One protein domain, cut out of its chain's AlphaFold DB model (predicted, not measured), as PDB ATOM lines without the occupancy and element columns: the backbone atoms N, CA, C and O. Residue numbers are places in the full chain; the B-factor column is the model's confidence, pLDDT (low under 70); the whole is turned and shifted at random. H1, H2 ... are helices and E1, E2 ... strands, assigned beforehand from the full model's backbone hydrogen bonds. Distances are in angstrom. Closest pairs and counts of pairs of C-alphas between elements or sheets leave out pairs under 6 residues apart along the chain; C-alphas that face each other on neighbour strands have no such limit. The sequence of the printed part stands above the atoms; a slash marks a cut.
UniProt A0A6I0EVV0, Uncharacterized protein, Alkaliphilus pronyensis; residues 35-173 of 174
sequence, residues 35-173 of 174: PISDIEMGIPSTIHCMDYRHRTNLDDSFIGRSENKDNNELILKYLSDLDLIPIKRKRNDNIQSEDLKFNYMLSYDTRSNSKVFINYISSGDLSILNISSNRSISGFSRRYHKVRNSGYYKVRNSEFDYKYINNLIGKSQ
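What this domain is: This is residues 35 to 173 of the 174 residues of an uncharacterized protein of Alkaliphilus pronyensis (UniProt A0A6I0EVV0). A twisted wall of seven antiparallel strands has two helices, H1 and H2, packed side by side and running opposite ways over one face, near its E2, E1 and E4 end. The far end, with E6, E7 and E3, reaches beyond the helices, and loops of residues 87 to 99 and 134 to 149 lie there, far from the mean of the C-alphas. The printed part has 139 residues, with named elements in the order E1 E2 H1 E3 E4 E5 E6 E7 H2 and a sheet order of E2 E1 E4 E5 E6 E7 E3. The class is mixed, helices and strands, with 69 residues in named elements, under half. The whole is compact and rounded, with a radius of gyration of the C-alphas of 14.5 A and spans of 39 by 32 by 30 A.

Where its parts are: After residues 35 to 45, E1 holds residues 46 to 51, 16.8 A long, from C-alpha 46 at (316.955, 146.803, 350.843). E2 holds residues 62 to 66, and H1 residues 69 to 80, 16.0 A. E3 is short, residues 84 to 86. E4 holds residues 100 to 108, 23.6 A; E5 residues 114 to 123, 29.1 A; E6 residues 126 to 133, 22.7 A; E7 residues 150 to 155, 16.1 A. H2 holds residues 162 to 171, 14.3 A, ending at C-alpha 171 at (323.465, 155.986, 358.879).

How they stand to each other: From edge strand E2 to edge strand E3 the strands' lines turn by 121 degrees. E2 and E1 form a hairpin, with N 49 and O 64 2.9 A apart. E1 and E4 are antiparallel at 165 degrees, with N 48 and O 105 2.9 A apart. E4 E5 E6 E7 form a meander, each strand the antiparallel neighbour of the one before: N 104 and O 118 are 2.8 A apart, N 119 and O 130 2.8 A, N 131 and O 151 2.9 A. E7 is staggered, pairing with E6 over residues 150 to 153 and with E3 over 153 to 155, where N 154 and O 85 are 2.9 A apart. H1 and H2 on one face of the sheet make two layers. H2, at a height over the sheet of 8.5 A, lies over E2 and, only just, with 3 C-alphas, over E1; the closest C-alphas of H2 and E2, Ile 169 and Ser 66, are 5.0 A apart. H1 touches H2 with residues 71 to 75 alone, at a shallow tilt of 7 degrees, opposite ways; their closest C-alphas, Asn 71 and Leu 168, are 5.7 A apart. In H1 and H2 every O i to N i+4 pair is within hydrogen-bond range.

The domain as a whole: The C-alphas farthest apart, of Arg 111 and Gly 124, are 40.4 A apart. The printed part has no cut. The links E3 to E4 and E6 to E7 are long. The mean pLDDT of the printed part is 76.4, and 46 residues are under 70, among them 52 to 62, 89 to 99 and 136 to 149.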
ATOM      1  N   PRO A  35     316.523 154.998 333.317       84.19
ATOM      2  CA  PRO A  35     315.686 153.807 333.393       84.19
ATOM      3  C   PRO A  35     315.181 153.522 334.818       84.19
ATOM      4  O   PRO A  35     314.287 152.696 334.966       84.19
ATOM      5  N   ILE A  36     315.744 154.161 335.854       87.50
ATOM      6  CA  ILE A  36     315.336 153.991 337.257       87.50
ATOM      7  C   ILE A  36     314.047 154.768 337.551       87.50
ATOM      8  O   ILE A  36     313.187 154.253 338.258       87.50
ATOM      9  N   SER A  37     313.860 155.949 336.951       85.69
ATOM     10  CA  SER A  37     312.625 156.735 337.112       85.69
ATOM     11  C   SER A  37     311.390 156.042 336.531       85.69
ATOM     12  O   SER A  37     310.271 156.327 336.936       85.69
ATOM     13  N   ASP A  38     311.595 155.121 335.586       80.62
ATOM     14  CA  ASP A  38     310.531 154.355 334.932       80.62
ATOM     15  C   ASP A  38     310.123 153.096 335.736       80.62
ATOM     16  O   ASP A  38     309.306 152.300 335.261       80.62
ATOM     17  N   ILE A  39     310.718 152.846 336.911       80.25
ATOM     18  CA  ILE A  39     310.482 151.639 337.718       80.25
ATOM     19  C   ILE A  39     309.242 151.817 338.602       80.25
ATOM     20  O   ILE A  39     309.258 152.535 339.594       80.25
ATOM     21  N   GLU A  40     308.186 151.059 338.317       77.00
ATOM     22  CA  GLU A  40     306.914 151.104 339.062       77.00
ATOM     23  C   GLU A  40     306.876 150.132 340.264       77.00
ATOM     24  O   GLU A  40     305.834 149.581 340.611       77.00
ATOM     25  N   MET A  41     308.024 149.854 340.893       77.94
ATOM     26  CA  MET A  41     308.151 148.829 341.948       77.94
ATOM     27  C   MET A  41     308.123 149.397 343.375       77.94
ATOM     28  O   MET A  41     308.291 148.646 344.336       77.94
ATOM     29  N   GLY A  42     307.894 150.705 343.523       85.81
ATOM     30  CA  GLY A  42     307.906 151.395 344.814       85.81
ATOM     31  C   GLY A  42     309.320 151.619 345.354       85.81
ATOM     32  O   GLY A  42     310.269 151.730 344.588       85.81
ATOM     33  N   ILE A  43     309.460 151.711 346.677       90.56
ATOM     34  CA  ILE A  43     310.750 151.917 347.357       90.56
ATOM     35  C   ILE A  43     311.441 150.550 347.553       90.56
ATOM     36  O   ILE A  43     310.769 149.603 347.976       90.56
ATOM     37  N   PRO A  44     312.757 150.409 347.289       91.44
ATOM     38  CA  PRO A  44     313.490 149.179 347.575       91.44
ATOM     39  C   PRO A  44     313.383 148.800 349.054       91.44
ATOM     40  O   PRO A  44     313.591 149.635 349.937       91.44
ATOM     41  N   SER A  45     313.119 147.524 349.335       91.69
ATOM     42  CA  SER A  45     313.136 147.008 350.707       91.69
ATOM     43  C   SER A  45     314.549 147.016 351.277       91.69
ATOM     44  O   SER A  45     314.735 147.273 352.462       91.69
ATOM     45  N   THR A  46     315.551 146.746 350.436       91.44
ATOM     46  CA  THR A  46     316.955 146.803 350.843       91.44
ATOM     47  C   THR A  46     317.825 147.412 349.756       91.44
ATOM     48  O   THR A  46     317.585 147.220 348.560       91.44
ATOM     49  N   ILE A  47     318.868 148.123 350.175       92.69
ATOM     50  CA  ILE A  47     319.920 148.627 349.292       92.69
ATOM     51  C   ILE A  47     321.258 148.168 349.854       92.69
ATOM     52  O   ILE A  47     321.604 148.495 350.985       92.69
ATOM     53  N   HIS A  48     322.006 147.399 349.068       89.81
ATOM     54  CA  HIS A  48     323.351 146.954 349.425       89.81
ATOM     55  C   HIS A  48     324.393 147.755 348.657       89.81
ATOM     56  O   HIS A  48     324.186 148.037 347.478       89.81
ATOM     57  N   CYS A  49     325.516 148.048 349.306       88.94
ATOM     58  CA  CYS A  49     326.716 148.587 348.681       88.94
ATOM     59  C   CYS A  49     327.849 147.562 348.787       88.94
ATOM     60  O   CYS A  49     328.152 147.087 349.883       88.94
ATOM     61  N   MET A  50     328.486 147.253 347.660       84.19
ATOM     62  CA  MET A  50     329.663 146.386 347.595       84.19
ATOM     63  C   MET A  50     330.842 147.145 346.973       84.19
ATOM     64  O   MET A  50     330.662 147.860 345.978       84.19
ATOM     65  N   ASP A  51     332.039 146.985 347.544       73.38
ATOM     66  CA  ASP A  51     333.289 147.491 346.968       73.38
ATOM     67  C   ASP A  51     333.881 146.427 346.044       73.38
ATOM     68  O   ASP A  51     334.189 145.310 346.468       73.38
ATOM     69  N   TYR A  52     334.088 146.768 344.775       64.81
ATOM     70  CA  TYR A  52     334.723 145.847 343.835       64.81
ATOM     71  C   TYR A  52     336.238 145.710 344.039       64.81
ATOM     72  O   TYR A  52     336.830 144.783 343.480       64.81
ATOM     73  N   ARG A  53     336.867 146.573 344.847       60.25
ATOM     74  CA  ARG A  53     338.298 146.506 345.181       60.25
ATOM     75  C   ARG A  53     338.633 145.374 346.156       60.25
ATOM     76  O   ARG A  53     339.766 144.907 346.161       60.25
ATOM     77  N   HIS A  54     337.658 144.871 346.914       51.56
ATOM     78  CA  HIS A  54     337.841 143.818 347.923       51.56
ATOM     79  C   HIS A  54     337.321 142.451 347.439       51.56
ATOM     80  O   HIS A  54     336.493 141.805 348.071       51.56
ATOM     81  N   ARG A  55     337.799 141.994 346.272       49.84
ATOM     82  CA  ARG A  55     337.334 140.762 345.594       49.84
ATOM     83  C   ARG A  55     337.746 139.434 346.237       49.84
ATOM     84  O   ARG A  55     337.328 138.393 345.733       49.84
ATOM     85  N   THR A  56     338.579 139.424 347.274       47.72
ATOM     86  CA  THR A  56     339.146 138.165 347.782       47.72
ATOM     87  C   THR A  56     338.160 137.333 348.594       47.72
ATOM     88  O   THR A  56     338.280 136.116 348.559       47.72
ATOM     89  N   ASN A  57     337.139 137.940 349.209       42.50
ATOM     90  CA  ASN A  57     336.030 137.232 349.856       42.50
ATOM     91  C   ASN A  57     334.721 137.986 349.588       42.50
ATOM     92  O   ASN A  57     334.626 139.184 349.839       42.50
ATOM     93  N   LEU A  58     333.695 137.290 349.089       45.81
ATOM     94  CA  LEU A  58     332.364 137.871 348.852       45.81
ATOM     95  C   LEU A  58     331.756 138.482 350.126       45.81
ATOM     96  O   LEU A  58     331.077 139.503 350.030       45.81
ATOM     97  N   ASP A  59     332.070 137.919 351.295       46.38
ATOM     98  CA  ASP A  59     331.622 138.431 352.594       46.38
ATOM     99  C   ASP A  59     332.372 139.706 353.032       46.38
ATOM    100  O   ASP A  59     331.767 140.571 353.660       46.38
ATOM    101  N   ASP A  60     333.627 139.897 352.602       43.47
ATOM    102  CA  ASP A  60     334.431 141.100 352.905       43.47
ATOM    103  C   ASP A  60     334.189 142.253 351.911       43.47
ATOM    104  O   ASP A  60     334.669 143.369 352.103       43.47
ATOM    105  N   SER A  61     333.446 142.000 350.828       55.19
ATOM    106  CA  SER A  61     333.136 143.013 349.811       55.19
ATOM    107  C   SER A  61     331.924 143.883 350.162       55.19
ATOM    108  O   SER A  61     331.694 144.909 349.517       55.19
ATOM    109  N   PHE A  62     331.138 143.497 351.173       57.66
ATOM    110  CA  PHE A  62     329.982 144.262 351.635       57.66
ATOM    111  C   PHE A  62     330.424 145.454 352.483       57.66
ATOM    112  O   PHE A  62     330.800 145.310 353.640       57.66
ATOM    113  N   ILE A  63     330.301 146.655 351.920       72.81
ATOM    114  CA  ILE A  63     330.553 147.899 352.659       72.81
ATOM    115  C   ILE A  63     329.373 148.207 353.582       72.81
ATOM    116  O   ILE A  63     329.546 148.744 354.670       72.81
ATOM    117  N   GLY A  64     328.154 147.866 353.155       83.56
ATOM    118  CA  GLY A  64     326.978 148.045 353.991       83.56
ATOM    119  C   GLY A  64     325.653 147.700 353.326       83.56
ATOM    120  O   GLY A  64     325.570 147.385 352.134       83.56
ATOM    121  N   ARG A  65     324.596 147.762 354.134       89.12
ATOM    122  CA  ARG A  65     323.207 147.500 353.749       89.12
ATOM    123  C   ARG A  65     322.300 148.476 354.484       89.12
ATOM    124  O   ARG A  65     322.459 148.643 355.686       89.12
ATOM    125  N   SER A  66     321.333 149.041 353.766       90.75
ATOM    126  CA  SER A  66     320.217 149.790 354.339       90.75
ATOM    127  C   SER A  66     318.911 149.022 354.197       90.75
ATOM    128  O   SER A  66     318.548 148.586 353.102       90.75
ATOM    129  N   GLU A  67     318.204 148.887 355.314       91.75
ATOM    130  CA  GLU A  67     316.798 148.454 355.390       91.75
ATOM    131  C   GLU A  67     315.876 149.601 355.829       91.75
ATOM    132  O   GLU A  67     314.659 149.444 355.896       91.75
ATOM    133  N   ASN A  68     316.450 150.771 356.131       94.00
ATOM    134  CA  ASN A  68     315.697 151.939 356.550       94.00
ATOM    135  C   ASN A  68     314.937 152.516 355.346       94.00
ATOM    136  O   ASN A  68     315.541 152.907 354.343       94.00
ATOM    137  N   LYS A  69     313.607 152.565 355.453       92.88
ATOM    138  CA  LYS A  69     312.722 152.995 354.366       92.88
ATOM    139  C   LYS A  69     312.998 154.434 353.921       92.88
ATOM    140  O   LYS A  69     313.067 154.665 352.718       92.88
ATOM    141  N   ASP A  70     313.204 155.354 354.858       95.12
ATOM    142  CA  ASP A  70     313.419 156.775 354.563       95.12
ATOM    143  C   ASP A  70     314.749 156.983 353.825       95.12
ATOM    144  O   ASP A  70     314.813 157.667 352.803       95.12
ATOM    145  N   ASN A  71     315.813 156.305 354.266       95.31
ATOM    146  CA  ASN A  71     317.099 156.320 353.571       95.31
ATOM    147  C   ASN A  71     316.991 155.683 352.181       95.31
ATOM    148  O   ASN A  71     317.537 156.219 351.217       95.31
ATOM    149  N   ASN A  72     316.272 154.565 352.049       94.69
ATOM    150  CA  ASN A  72     316.077 153.905 350.759       94.69
ATOM    151  C   ASN A  72     315.270 154.775 349.787       94.69
ATOM    152  O   ASN A  72     315.572 154.790 348.595       94.69
ATOM    153  N   GLU A  73     314.280 155.519 350.280       95.62
ATOM    154  CA  GLU A  73     313.512 156.486 349.497       95.62
ATOM    155  C   GLU A  73     314.394 157.645 349.021       95.62
ATOM    156  O   GLU A  73     314.383 157.979 347.837       95.62
ATOM    157  N   LEU A  74     315.231 158.202 349.901       96.81
ATOM    158  CA  LEU A  74     316.192 159.250 349.547       96.81
ATOM    159  C   LEU A  74     317.223 158.781 348.511       96.81
ATOM    160  O   LEU A  74     317.553 159.530 347.589       96.81
ATOM    161  N   ILE A  75     317.718 157.546 348.640       95.44
ATOM    162  CA  ILE A  75     318.639 156.944 347.669       95.44
ATOM    163  C   ILE A  75     317.926 156.720 346.333       95.44
ATOM    164  O   ILE A  75     318.460 157.102 345.292       95.44
ATOM    165  N   LEU A  76     316.724 156.134 346.336       94.69
ATOM    166  CA  LEU A  76     315.953 155.913 345.112       94.69
ATOM    167  C   LEU A  76     315.653 157.235 344.404       94.69
ATOM    168  O   LEU A  76     315.805 157.315 343.185       94.69
ATOM    169  N   LYS A  77     315.253 158.265 345.152       95.06
ATOM    170  CA  LYS A  77     314.981 159.598 344.614       95.06
ATOM    171  C   LYS A  77     316.221 160.178 343.946       95.06
ATOM    172  O   LYS A  77     316.161 160.511 342.769       95.06
ATOM    173  N   TYR A  78     317.357 160.184 344.645       94.75
ATOM    174  CA  TYR A  78     318.631 160.618 344.072       94.75
ATOM    175  C   TYR A  78     318.946 159.885 342.762       94.75
ATOM    176  O   TYR A  78     319.238 160.515 341.751       94.75
ATOM    177  N   LEU A  79     318.836 158.554 342.766       93.50
ATOM    178  CA  LEU A  79     319.113 157.725 341.596       93.50
ATOM    179  C   LEU A  79     318.144 157.975 340.442       93.50
ATOM    180  O   LEU A  79     318.566 157.871 339.294       93.50
ATOM    181  N   SER A  80     316.878 158.279 340.727       91.69
ATOM    182  CA  SER A  80     315.831 158.552 339.732       91.69
ATOM    183  C   SER A  80     315.956 159.949 339.124       91.69
ATOM    184  O   SER A  80     315.668 160.126 337.942       91.69
ATOM    185  N   ASP A  81     316.458 160.911 339.898       92.56
ATOM    186  CA  ASP A  81     316.653 162.300 339.475       92.56
ATOM    187  C   ASP A  81     317.936 162.495 338.641       92.56
ATOM    188  O   ASP A  81     318.170 163.574 338.090       92.56
ATOM    189  N   LEU A  82     318.775 161.458 338.505       90.88
ATOM    190  CA  LEU A  82     319.971 161.520 337.666       90.88
ATOM    191  C   LEU A  82     319.619 161.776 336.196       90.88
ATOM    192  O   LEU A  82     318.852 161.043 335.568       90.88
ATOM    193  N   ASP A  83     320.281 162.774 335.619       90.56
ATOM    194  CA  ASP A  83     320.183 163.099 334.201       90.56
ATOM    195  C   ASP A  83     321.135 162.212 333.386       90.56
ATOM    196  O   ASP A  83     322.335 162.484 333.256       90.56
ATOM    197  N   LEU A  84     320.597 161.094 332.900       88.25
ATOM    198  CA  LEU A  84     321.360 160.019 332.277       88.25
ATOM    199  C   LEU A  84     321.251 160.051 330.755       88.25
ATOM    200  O   LEU A  84     320.158 159.999 330.202       88.25
ATOM    201  N   ILE A  85     322.386 160.037 330.058       87.12
ATOM    202  CA  ILE A  85     322.435 159.818 328.608       87.12
ATOM    203  C   ILE A  85     322.870 158.375 328.336       87.12
ATOM    204  O   ILE A  85     323.963 157.987 328.765       87.12
ATOM    205  N   PRO A  86     322.079 157.573 327.599       85.56
ATOM    206  CA  PRO A  86     322.493 156.234 327.208       85.56
ATOM    207  C   PRO A  86     323.702 156.283 326.267       85.56
ATOM    208  O   PRO A  86     323.754 157.077 325.330       85.56
ATOM    209  N   ILE A  87     324.661 155.380 326.468       80.50
ATOM    210  CA  ILE A  87     325.870 155.277 325.640       80.50
ATOM    211  C   ILE A  87     325.941 153.943 324.895       80.50
ATOM    212  O   ILE A  87     325.548 152.884 325.387       80.50
ATOM    213  N   LYS A  88     326.461 153.989 323.666       73.44
ATOM    214  CA  LYS A  88     326.587 152.811 322.804       73.44
ATOM    215  C   LYS A  88     327.760 151.938 323.257       73.44
ATOM    216  O   LYS A  88     328.887 152.417 323.358       73.44
ATOM    217  N   ARG A  89     327.505 150.632 323.410       63.19
ATOM    218  CA  ARG A  89     328.451 149.609 323.907       63.19
ATOM    219  C   ARG A  89     329.858 149.639 323.281       63.19
ATOM    220  O   ARG A  89     330.799 149.323 323.983       63.19
ATOM    221  N   LYS A  90     330.025 150.087 322.026       55.69
ATOM    222  CA  LYS A  90     331.344 150.198 321.358       55.69
ATOM    223  C   LYS A  90     332.366 151.088 322.086       55.69
ATOM    224  O   LYS A  90     333.552 150.943 321.836       55.69
ATOM    225  N   ARG A  91     331.940 152.025 322.947       55.03
ATOM    226  CA  ARG A  91     332.874 152.815 323.779       55.03
ATOM    227  C   ARG A  91     333.332 152.083 325.048       55.03
ATOM    228  O   ARG A  91     334.239 152.564 325.710       55.03
ATOM    229  N   ASN A  92     332.730 150.938 325.369       55.91
ATOM    230  CA  ASN A  92     332.884 150.256 326.655       55.91
ATOM    231  C   ASN A  92     333.715 148.971 326.570       55.91
ATOM    232  O   ASN A  92     333.871 148.298 327.584       55.91
ATOM    233  N   ASP A  93     334.247 148.627 325.394       53.84
ATOM    234  CA  ASP A  93     335.061 147.417 325.206       53.84
ATOM    235  C   ASP A  93     336.405 147.485 325.975       53.84
ATOM    236  O   ASP A  93     337.061 146.463 326.145       53.84
ATOM    237  N   ASN A  94     336.762 148.659 326.518       57.84
ATOM    238  CA  ASN A  94     337.966 148.889 327.324       57.84
ATOM    239  C   ASN A  94     337.711 148.982 328.841       57.84
ATOM    240  O   ASN A  94     338.649 149.269 329.574       57.84
ATOM    241  N   ILE A  95     336.473 148.794 329.319       63.03
ATOM    242  CA  ILE A  95     336.185 148.847 330.761       63.03
ATOM    243  C   ILE A  95     336.716 147.568 331.404       63.03
ATOM    244  O   ILE A  95     336.153 146.486 331.207       63.03
ATOM    245  N   GLN A  96     337.788 147.690 332.177       65.00
ATOM    246  CA  GLN A  96     338.346 146.588 332.945       65.00
ATOM    247  C   GLN A  96     337.605 146.448 334.277       65.00
ATOM    248  O   GLN A  96     336.945 147.368 334.761       65.00
ATOM    249  N   SER A  97     337.699 145.275 334.905       61.78
ATOM    250  CA  SER A  97     337.091 145.054 336.224       61.78
ATOM    251  C   SER A  97     337.637 145.985 337.308       61.78
ATOM    252  O   SER A  97     336.956 146.200 338.304       61.78
ATOM    253  N   GLU A  98     338.841 146.518 337.110       60.59
ATOM    254  CA  GLU A  98     339.537 147.440 338.013       60.59
ATOM    255  C   GLU A  98     338.942 148.858 337.983       60.59
ATOM    256  O   GLU A  98     339.071 149.610 338.946       60.59
ATOM    257  N   ASP A  99     338.204 149.195 336.921       68.38
ATOM    258  CA  ASP A  99     337.520 150.483 336.778       68.38
ATOM    259  C   ASP A  99     336.200 150.543 337.572       68.38
ATOM    260  O   ASP A  99     335.563 151.595 337.667       68.38
ATOM    261  N   LEU A 100     335.744 149.417 338.134       71.19
ATOM    262  CA  LEU A 100     334.545 149.352 338.969       71.19
ATOM    263  C   LEU A 100     334.853 149.888 340.370       71.19
ATOM    264  O   LEU A 100     335.591 149.269 341.133       71.19
ATOM    265  N   LYS A 101     334.240 151.019 340.733       74.75
ATOM    266  CA  LYS A 101     334.392 151.610 342.072       74.75
ATOM    267  C   LYS A 101     333.366 151.074 343.064       74.75
ATOM    268  O   LYS A 101     333.743 150.674 344.153       74.75
ATOM    269  N   PHE A 102     332.088 151.056 342.690       81.12
ATOM    270  CA  PHE A 102     331.007 150.631 343.586       81.12
ATOM    271  C   PHE A 102     329.936 149.842 342.839       81.12
ATOM    272  O   PHE A 102     329.648 150.110 341.670       81.12
ATOM    273  N   ASN A 103     329.319 148.895 343.541       87.06
ATOM    274  CA  ASN A 103     328.117 148.189 343.114       87.06
ATOM    275  C   ASN A 103     327.001 148.443 344.117       87.06
ATOM    276  O   ASN A 103     327.160 148.152 345.303       87.06
ATOM    277  N   TYR A 104     325.866 148.929 343.629       90.44
ATOM    278  CA  TYR A 104     324.648 149.014 344.414       90.44
ATOM    279  C   TYR A 104     323.637 147.986 343.941       90.44
ATOM    280  O   TYR A 104     323.315 147.920 342.753       90.44
ATOM    281  N   MET A 105     323.082 147.227 344.881       91.19
ATOM    282  CA  MET A 105     322.000 146.282 344.627       91.19
ATOM    283  C   MET A 105     320.744 146.742 345.363       91.19
ATOM    284  O   MET A 105     320.653 146.628 346.585       91.19
ATOM    285  N   LEU A 106     319.771 147.235 344.602       91.81
ATOM    286  CA  LEU A 106     318.442 147.606 345.077       91.81
ATOM    287  C   LEU A 106     317.554 146.366 344.977       91.81
ATOM    288  O   LEU A 106     317.273 145.893 343.873       91.81
ATOM    289  N   SER A 107     317.122 145.836 346.117       90.19
ATOM    290  CA  SER A 107     316.193 144.707 346.174       90.19
ATOM    291  C   SER A 107     314.798 145.211 346.514       90.19
ATOM    292  O   SER A 107     314.601 145.898 347.514       90.19
ATOM    293  N   TYR A 108     313.836 144.845 345.680       85.88
ATOM    294  CA  TYR A 108     312.413 145.075 345.903       85.88
ATOM    295  C   TYR A 108     311.800 143.789 346.459       85.88
ATOM    296  O   TYR A 108     312.235 142.710 346.055       85.88
ATOM    297  N   ASP A 109     310.829 143.928 347.370       72.06
ATOM    298  CA  ASP A 109     310.214 142.895 348.228       72.06
ATOM    299  C   ASP A 109     310.423 141.417 347.816       72.06
ATOM    300  O   ASP A 109     310.283 141.006 346.655       72.06
ATOM    301  N   THR A 110     310.672 140.599 348.838       56.91
ATOM    302  CA  THR A 110     310.895 139.146 348.857       56.91
ATOM    303  C   THR A 110     310.038 138.333 347.885       56.91
ATOM    304  O   THR A 110     310.550 137.404 347.261       56.91
ATOM    305  N   ARG A 111     308.765 138.696 347.677       56.88
ATOM    306  CA  ARG A 111     307.857 137.989 346.755       56.88
ATOM    307  C   ARG A 111     308.272 138.102 345.291       56.88
ATOM    308  O   ARG A 111     308.041 137.190 344.498       56.88
ATOM    309  N   SER A 112     308.875 139.226 344.915       61.78
ATOM    310  CA  SER A 112     309.284 139.485 343.539       61.78
ATOM    311  C   SER A 112     310.740 139.093 343.281       61.78
ATOM    312  O   SER A 112     311.087 138.826 342.136       61.78
ATOM    313  N   ASN A 113     311.597 139.040 344.310       71.62
ATOM    314  CA  ASN A 113     313.050 138.849 344.170       71.62
ATOM    315  C   ASN A 113     313.651 139.718 343.039       71.62
ATOM    316  O   ASN A 113     314.560 139.298 342.312       71.62
ATOM    317  N   SER A 114     313.075 140.902 342.821       80.88
ATOM    318  CA  SER A 114     313.448 141.791 341.725       80.88
ATOM    319  C   SER A 114     314.595 142.657 342.197       80.88
ATOM    320  O   SER A 114     314.513 143.290 343.249       80.88
ATOM    321  N   LYS A 115     315.678 142.652 341.429       86.50
ATOM    322  CA  LYS A 115     316.928 143.307 341.789       86.50
ATOM    323  C   LYS A 115     317.367 144.213 340.663       86.50
ATOM    324  O   LYS A 115     317.440 143.775 339.512       86.50
ATOM    325  N   VAL A 116     317.683 145.449 341.019       88.81
ATOM    326  CA  VAL A 116     318.348 146.412 340.146       88.81
ATOM    327  C   VAL A 116     319.779 146.564 340.633       88.81
ATOM    328  O   VAL A 116     320.015 146.803 341.814       88.81
ATOM    329  N   PHE A 117     320.725 146.412 339.717       88.75
ATOM    330  CA  PHE A 117     322.146 146.576 339.972       88.75
ATOM    331  C   PHE A 117     322.629 147.853 339.299       88.75
ATOM    332  O   PHE A 117     322.364 148.065 338.113       88.75
ATOM    333  N   ILE A 118     323.357 148.674 340.044       90.88
ATOM    334  CA  ILE A 118     323.945 149.928 339.584       90.88
ATOM    335  C   ILE A 118     325.439 149.829 339.836       90.88
ATOM    336  O   ILE A 118     325.902 149.916 340.970       90.88
ATOM    337  N   ASN A 119     326.194 149.634 338.766       87.56
ATOM    338  CA  ASN A 119     327.643 149.578 338.827       87.56
ATOM    339  C   ASN A 119     328.200 150.936 338.428       87.56
ATOM    340  O   ASN A 119     328.021 151.363 337.283       87.56
ATOM    341  N   TYR A 120     328.886 151.586 339.360       86.94
ATOM    342  CA  TYR A 120     329.631 152.798 339.082       86.94
ATOM    343  C   TYR A 120     331.032 152.446 338.588       86.94
ATOM    344  O   TYR A 120     331.836 151.840 339.301       86.94
ATOM    345  N   ILE A 121     331.298 152.835 337.347       82.06
ATOM    346  CA  ILE A 121     332.552 152.618 336.643       82.06
ATOM    347  C   ILE A 121     333.223 153.979 336.479       82.06
ATOM    348  O   ILE A 121     332.619 154.912 335.945       82.06
ATOM    349  N   SER A 122     334.467 154.087 336.928       75.81
ATOM    350  CA  SER A 122     335.259 155.306 336.835       75.81
ATOM    351  C   SER A 122     336.682 154.965 336.410       75.81
ATOM    352  O   SER A 122     337.433 154.385 337.190       75.81
ATOM    353  N   SER A 123     337.030 155.352 335.180       68.31
ATOM    354  CA  SER A 123     338.349 155.142 334.572       68.31
ATOM    355  C   SER A 123     338.844 156.455 333.968       68.31
ATOM    356  O   SER A 123     338.227 156.975 333.036       68.31
ATOM    357  N   GLY A 124     339.911 157.036 334.523       68.44
ATOM    358  CA  GLY A 124     340.339 158.397 334.172       68.44
ATOM    359  C   GLY A 124     339.189 159.407 334.307       68.44
ATOM    360  O   GLY A 124     338.526 159.452 335.343       68.44
ATOM    361  N   ASP A 125     338.904 160.146 333.232       64.38
ATOM    362  CA  ASP A 125     337.833 161.162 333.163       64.38
ATOM    363  C   ASP A 125     336.437 160.581 332.854       64.38
ATOM    364  O   ASP A 125     335.447 161.301 332.677       64.38
ATOM    365  N   LEU A 126     336.336 159.261 332.712       68.31
ATOM    366  CA  LEU A 126     335.120 158.582 332.295       68.31
ATOM    367  C   LEU A 126     334.332 158.123 333.529       68.31
ATOM    368  O   LEU A 126     334.758 157.215 334.232       68.31
ATOM    369  N   SER A 127     333.159 158.721 333.757       77.88
ATOM    370  CA  SER A 127     332.174 158.302 334.767       77.88
ATOM    371  C   SER A 127     330.955 157.684 334.078       77.88
ATOM    372  O   SER A 127     330.246 158.355 333.318       77.88
ATOM    373  N   ILE A 128     330.740 156.383 334.290       86.00
ATOM    374  CA  ILE A 128     329.665 155.604 333.666       86.00
ATOM    375  C   ILE A 128     328.904 154.821 334.730       86.00
ATOM    376  O   ILE A 128     329.488 154.195 335.613       86.00
ATOM    377  N   LEU A 129     327.585 154.779 334.578       88.38
ATOM    378  CA  LEU A 129     326.712 153.861 335.292       88.38
ATOM    379  C   LEU A 129     326.302 152.724 334.364       88.38
ATOM    380  O   LEU A 129     325.699 152.949 333.314       88.38
ATOM    381  N   ASN A 130     326.606 151.491 334.752       86.69
ATOM    382  CA  ASN A 130     325.952 150.322 334.180       86.69
ATOM    383  C   ASN A 130     324.776 149.955 335.077       86.69
ATOM    384  O   ASN A 130     324.967 149.497 336.203       86.69
ATOM    385  N   ILE A 131     323.571 150.162 334.560       87.75
ATOM    386  CA  ILE A 131     322.334 149.881 335.271       87.75
ATOM    387  C   ILE A 131     321.723 148.638 334.644       87.75
ATOM    388  O   ILE A 131     321.548 148.557 333.424       87.75
ATOM    389  N   SER A 132     321.398 147.656 335.472       84.69
ATOM    390  CA  SER A 132     320.841 146.392 335.015       84.69
ATOM    391  C   SER A 132     319.797 145.835 335.965       84.69
ATOM    392  O   SER A 132     319.736 146.218 337.127       84.69
ATOM    393  N   SER A 133     318.972 144.917 335.473       83.19
ATOM    394  CA  SER A 133     317.984 144.218 336.285       83.19
ATOM    395  C   SER A 133     317.945 142.726 335.985       83.19
ATOM    396  O   SER A 133     318.077 142.289 334.837       83.19
ATOM    397  N   ASN A 134     317.696 141.922 337.019       77.44
ATOM    398  CA  ASN A 134     317.457 140.486 336.863       77.44
ATOM    399  C   ASN A 134     316.079 140.163 336.249       77.44
ATOM    400  O   ASN A 134     315.859 139.037 335.795       77.44
ATOM    401  N   ARG A 135     315.157 141.132 336.186       71.69
ATOM    402  CA  ARG A 135     313.823 140.994 335.588       71.69
ATOM    403  C   ARG A 135     313.587 142.025 334.497       71.69
ATOM    404  O   ARG A 135     314.278 143.030 334.392       71.69
ATOM    405  N   SER A 136     312.616 141.733 333.633       67.88
ATOM    406  CA  SER A 136     312.143 142.710 332.652       67.88
ATOM    407  C   SER A 136     311.404 143.807 333.407       67.88
ATOM    408  O   SER A 136     310.281 143.576 333.840       67.88
ATOM    409  N   ILE A 137     312.045 144.957 333.581       62.25
ATOM    410  CA  ILE A 137     311.451 146.139 334.207       62.25
ATOM    411  C   ILE A 137     311.161 147.161 333.100       62.25
ATOM    412  O   ILE A 137     311.886 147.224 332.100       62.25
ATOM    413  N   SER A 138     310.080 147.927 333.249       55.56
ATOM    414  CA  SER A 138     309.833 149.142 332.464       55.56
ATOM    415  C   SER A 138     311.083 150.037 332.454       55.56
ATOM    416  O   SER A 138     311.911 149.988 333.356       55.56
ATOM    417  N   GLY A 139     311.323 150.761 331.359       50.22
ATOM    418  CA  GLY A 139     312.571 151.522 331.176       50.22
ATOM    419  C   GLY A 139     313.759 150.709 330.638       50.22
ATOM    420  O   GLY A 139     314.491 151.196 329.775       50.22
ATOM    421  N   PHE A 140     313.897 149.430 331.005       55.81
ATOM    422  CA  PHE A 140     314.941 148.524 330.497       55.81
ATOM    423  C   PHE A 140     314.431 147.710 329.310       55.81
ATOM    424  O   PHE A 140     314.127 146.521 329.410       55.81
ATOM    425  N   SER A 141     314.279 148.334 328.142       49.69
ATOM    426  CA  SER A 141     313.695 147.605 327.015       49.69
ATOM    427  C   SER A 141     314.609 146.476 326.509       49.69
ATOM    428  O   SER A 141     315.691 146.702 325.963       49.69
ATOM    429  N   ARG A 142     314.080 145.243 326.581       46.47
ATOM    430  CA  ARG A 142     314.587 144.006 325.947       46.47
ATOM    431  C   ARG A 142     314.955 144.150 324.465       46.47
ATOM    432  O   ARG A 142     315.615 143.273 323.916       46.47
ATOM    433  N   ARG A 143     314.463 145.188 323.779       43.84
ATOM    434  CA  ARG A 143     314.560 145.326 322.319       43.84
ATOM    435  C   ARG A 143     315.750 146.150 321.841       43.84
ATOM    436  O   ARG A 143     316.003 146.140 320.639       43.84
ATOM    437  N   TYR A 144     316.451 146.861 322.725       47.84
ATOM    438  CA  TYR A 144     317.506 147.793 322.299       47.84
ATOM    439  C   TYR A 144     318.919 147.231 322.452       47.84
ATOM    440  O   TYR A 144     319.811 147.647 321.720       47.84
ATOM    441  N   HIS A 145     319.101 146.188 323.267       42.69
ATOM    442  CA  HIS A 145     320.338 145.419 323.322       42.69
ATOM    443  C   HIS A 145     320.035 143.934 323.525       42.69
ATOM    444  O   HIS A 145     319.195 143.563 324.334       42.69
ATOM    445  N   LYS A 146     320.756 143.065 322.806       40.50
ATOM    446  CA  LYS A 146     320.703 141.593 322.931       40.50
ATOM    447  C   LYS A 146     321.004 141.061 324.351       40.50
ATOM    448  O   LYS A 146     320.931 139.855 324.561       40.50
ATOM    449  N   VAL A 147     321.345 141.926 325.310       43.44
ATOM    450  CA  VAL A 147     321.603 141.570 326.709       43.44
ATOM    451  C   VAL A 147     320.398 141.980 327.546       43.44
ATOM    452  O   VAL A 147     319.951 143.122 327.496       43.44
ATOM    453  N   ARG A 148     319.837 141.010 328.268       52.12
ATOM    454  CA  ARG A 148     318.631 141.157 329.088       52.12
ATOM    455  C   ARG A 148     318.797 142.327 330.073       52.12
ATOM    456  O   ARG A 148     319.692 142.296 330.904       52.12
ATOM    457  N   ASN A 149     317.916 143.322 329.955       67.06
ATOM    458  CA  ASN A 149     317.645 144.396 330.918       67.06
ATOM    459  C   ASN A 149     318.872 145.145 331.470       67.06
ATOM    460  O   ASN A 149     318.902 145.448 332.658       67.06
ATOM    461  N   SER A 150     319.873 145.443 330.639       76.44
ATOM    462  CA  SER A 150     321.023 146.265 331.032       76.44
ATOM    463  C   SER A 150     321.300 147.394 330.042       76.44
ATOM    464  O   SER A 150     320.993 147.292 328.851       76.44
ATOM    465  N   GLY A 151     321.874 148.484 330.543       80.88
ATOM    466  CA  GLY A 151     322.269 149.646 329.757       80.88
ATOM    467  C   GLY A 151     323.394 150.418 330.435       80.88
ATOM    468  O   GLY A 151     323.543 150.379 331.654       80.88
ATOM    469  N   TYR A 152     324.180 151.122 329.628       83.81
ATOM    470  CA  TYR A 152     325.237 151.996 330.112       83.81
ATOM    471  C   TYR A 152     324.828 153.447 329.915       83.81
ATOM    472  O   TYR A 152     324.277 153.797 328.867       83.81
ATOM    473  N   TYR A 153     325.143 154.276 330.899       86.75
ATOM    474  CA  TYR A 153     324.702 155.657 330.965       86.75
ATOM    475  C   TYR A 153     325.832 156.560 331.443       86.75
ATOM    476  O   TYR A 153     326.595 156.191 332.333       86.75
ATOM    477  N   LYS A 154     325.919 157.754 330.862       87.50
ATOM    478  CA  LYS A 154     326.752 158.847 331.363       87.50
ATOM    479  C   LYS A 154     325.860 159.842 332.107       87.50
ATOM    480  O   LYS A 154     324.803 160.198 331.588       87.50
ATOM    481  N   VAL A 155     326.297 160.313 333.272       87.50
ATOM    482  CA  VAL A 155     325.638 161.422 333.980       87.50
ATOM    483  C   VAL A 155     325.989 162.734 333.266       87.50
ATOM    484  O   VAL A 155     327.165 163.009 333.020       87.50
ATOM    485  N   ARG A 156     324.982 163.509 332.846       82.19
ATOM    486  CA  ARG A 156     325.173 164.688 331.979       82.19
ATOM    487  C   ARG A 156     325.675 165.916 332.735       82.19
ATOM    488  O   ARG A 156     326.558 166.605 332.234       82.19
ATOM    489  N   ASN A 157     325.107 166.177 333.911       70.88
ATOM    490  CA  ASN A 157     325.224 167.479 334.579       70.88
ATOM    491  C   ASN A 157     326.097 167.452 335.841       70.88
ATOM    492  O   ASN A 157     326.315 168.499 336.442       70.88
ATOM    493  N   SER A 158     326.568 166.280 336.269       68.56
ATOM    494  CA  SER A 158     327.350 166.134 337.499       68.56
ATOM    495  C   SER A 158     328.130 164.823 337.519       68.56
ATOM    496  O   SER A 158     327.870 163.911 336.732       68.56
ATOM    497  N   GLU A 159     329.066 164.704 338.457       81.12
ATOM    498  CA  GLU A 159     329.592 163.400 338.847       81.12
ATOM    499  C   GLU A 159     328.542 162.604 339.633       81.12
ATOM    500  O   GLU A 159     327.582 163.154 340.182       81.12
ATOM    501  N   PHE A 160     328.717 161.285 339.662       87.75
ATOM    502  CA  PHE A 160     327.891 160.396 340.464       87.75
ATOM    503  C   PHE A 160     328.352 160.448 341.929       87.75
ATOM    504  O   PHE A 160     329.481 160.070 342.247       87.75
ATOM    505  N   ASP A 161     327.476 160.905 342.820       89.62
ATOM    506  CA  ASP A 161     327.740 161.109 344.245       89.62
ATOM    507  C   ASP A 161     327.524 159.814 345.036       89.62
ATOM    508  O   ASP A 161     326.561 159.617 345.781       89.62
ATOM    509  N   TYR A 162     328.471 158.897 344.864       87.56
ATOM    510  CA  TYR A 162     328.510 157.645 345.612       87.56
ATOM    511  C   TYR A 162     328.686 157.872 347.128       87.56
ATOM    512  O   TYR A 162     328.280 157.027 347.925       87.56
ATOM    513  N   LYS A 163     329.265 159.008 347.553       89.06
ATOM    514  CA  LYS A 163     329.466 159.330 348.975       89.06
ATOM    515  C   LYS A 163     328.137 159.615 349.662       89.06
ATOM    516  O   LYS A 163     327.924 159.124 350.765       89.06
ATOM    517  N   TYR A 164     327.237 160.354 349.012       91.56
ATOM    518  CA  TYR A 164     325.880 160.579 349.511       91.56
ATOM    519  C   TYR A 164     325.147 159.258 349.775       91.56
ATOM    520  O   TYR A 164     324.641 159.045 350.880       91.56
ATOM    521  N   ILE A 165     325.161 158.337 348.804       91.88
ATOM    522  CA  ILE A 165     324.527 157.018 348.949       91.88
ATOM    523  C   ILE A 165     325.171 156.239 350.102       91.88
ATOM    524  O   ILE A 165     324.465 155.743 350.980       91.88
ATOM    525  N   ASN A 166     326.503 156.169 350.142       90.12
ATOM    526  CA  ASN A 166     327.224 155.433 351.181       90.12
ATOM    527  C   ASN A 166     326.970 156.014 352.581       90.12
ATOM    528  O   ASN A 166     326.826 155.251 353.531       90.12
ATOM    529  N   ASN A 167     326.845 157.338 352.714       91.38
ATOM    530  CA  ASN A 167     326.507 157.994 353.978       91.38
ATOM    531  C   ASN A 167     325.098 157.621 354.460       91.38
ATOM    532  O   ASN A 167     324.907 157.385 355.651       91.38
ATOM    533  N   LEU A 168     324.110 157.562 353.563       92.75
ATOM    534  CA  LEU A 168     322.752 157.127 353.913       92.75
ATOM    535  C   LEU A 168     322.710 155.646 354.303       92.75
ATOM    536  O   LEU A 168     322.013 155.282 355.249       92.75
ATOM    537  N   ILE A 169     323.496 154.807 353.626       90.25
ATOM    538  CA  ILE A 169     323.650 153.398 354.001       90.25
ATOM    539  C   ILE A 169     324.308 153.284 355.383       90.25
ATOM    540  O   ILE A 169     323.752 152.629 356.259       90.25
ATOM    541  N   GLY A 170     325.424 153.973 355.630       84.44
ATOM    542  CA  GLY A 170     326.111 153.948 356.926       84.44
ATOM    543  C   GLY A 170     325.252 154.465 358.086       84.44
ATOM    544  O   GLY A 170     325.273 153.889 359.167       84.44
ATOM    545  N   LYS A 171     324.417 155.490 357.865       80.38
ATOM    546  CA  LYS A 171     323.465 155.986 358.879       80.38
ATOM    547  C   LYS A 171     322.395 154.971 359.274       80.38
ATOM    548  O   LYS A 171     321.841 155.101 360.350       80.38
ATOM    549  N   SER A 172     322.071 154.012 358.409       69.44
ATOM    550  CA  SER A 172     321.073 152.977 358.718       69.44
ATOM    551  C   SER A 172     321.618 151.827 359.571       69.44
ATOM    552  O   SER A 172     320.843 150.972 359.989       69.44
ATOM    553  N   GLN A 173     322.936 151.787 359.785       59.03
ATOM    554  CA  GLN A 173     323.620 150.741 360.548       59.03
ATOM    555  C   GLN A 173     323.870 151.126 362.016       59.03
ATOM    556  O   GLN A 173     324.261 150.257 362.793       59.03
TER     557      GLN A 173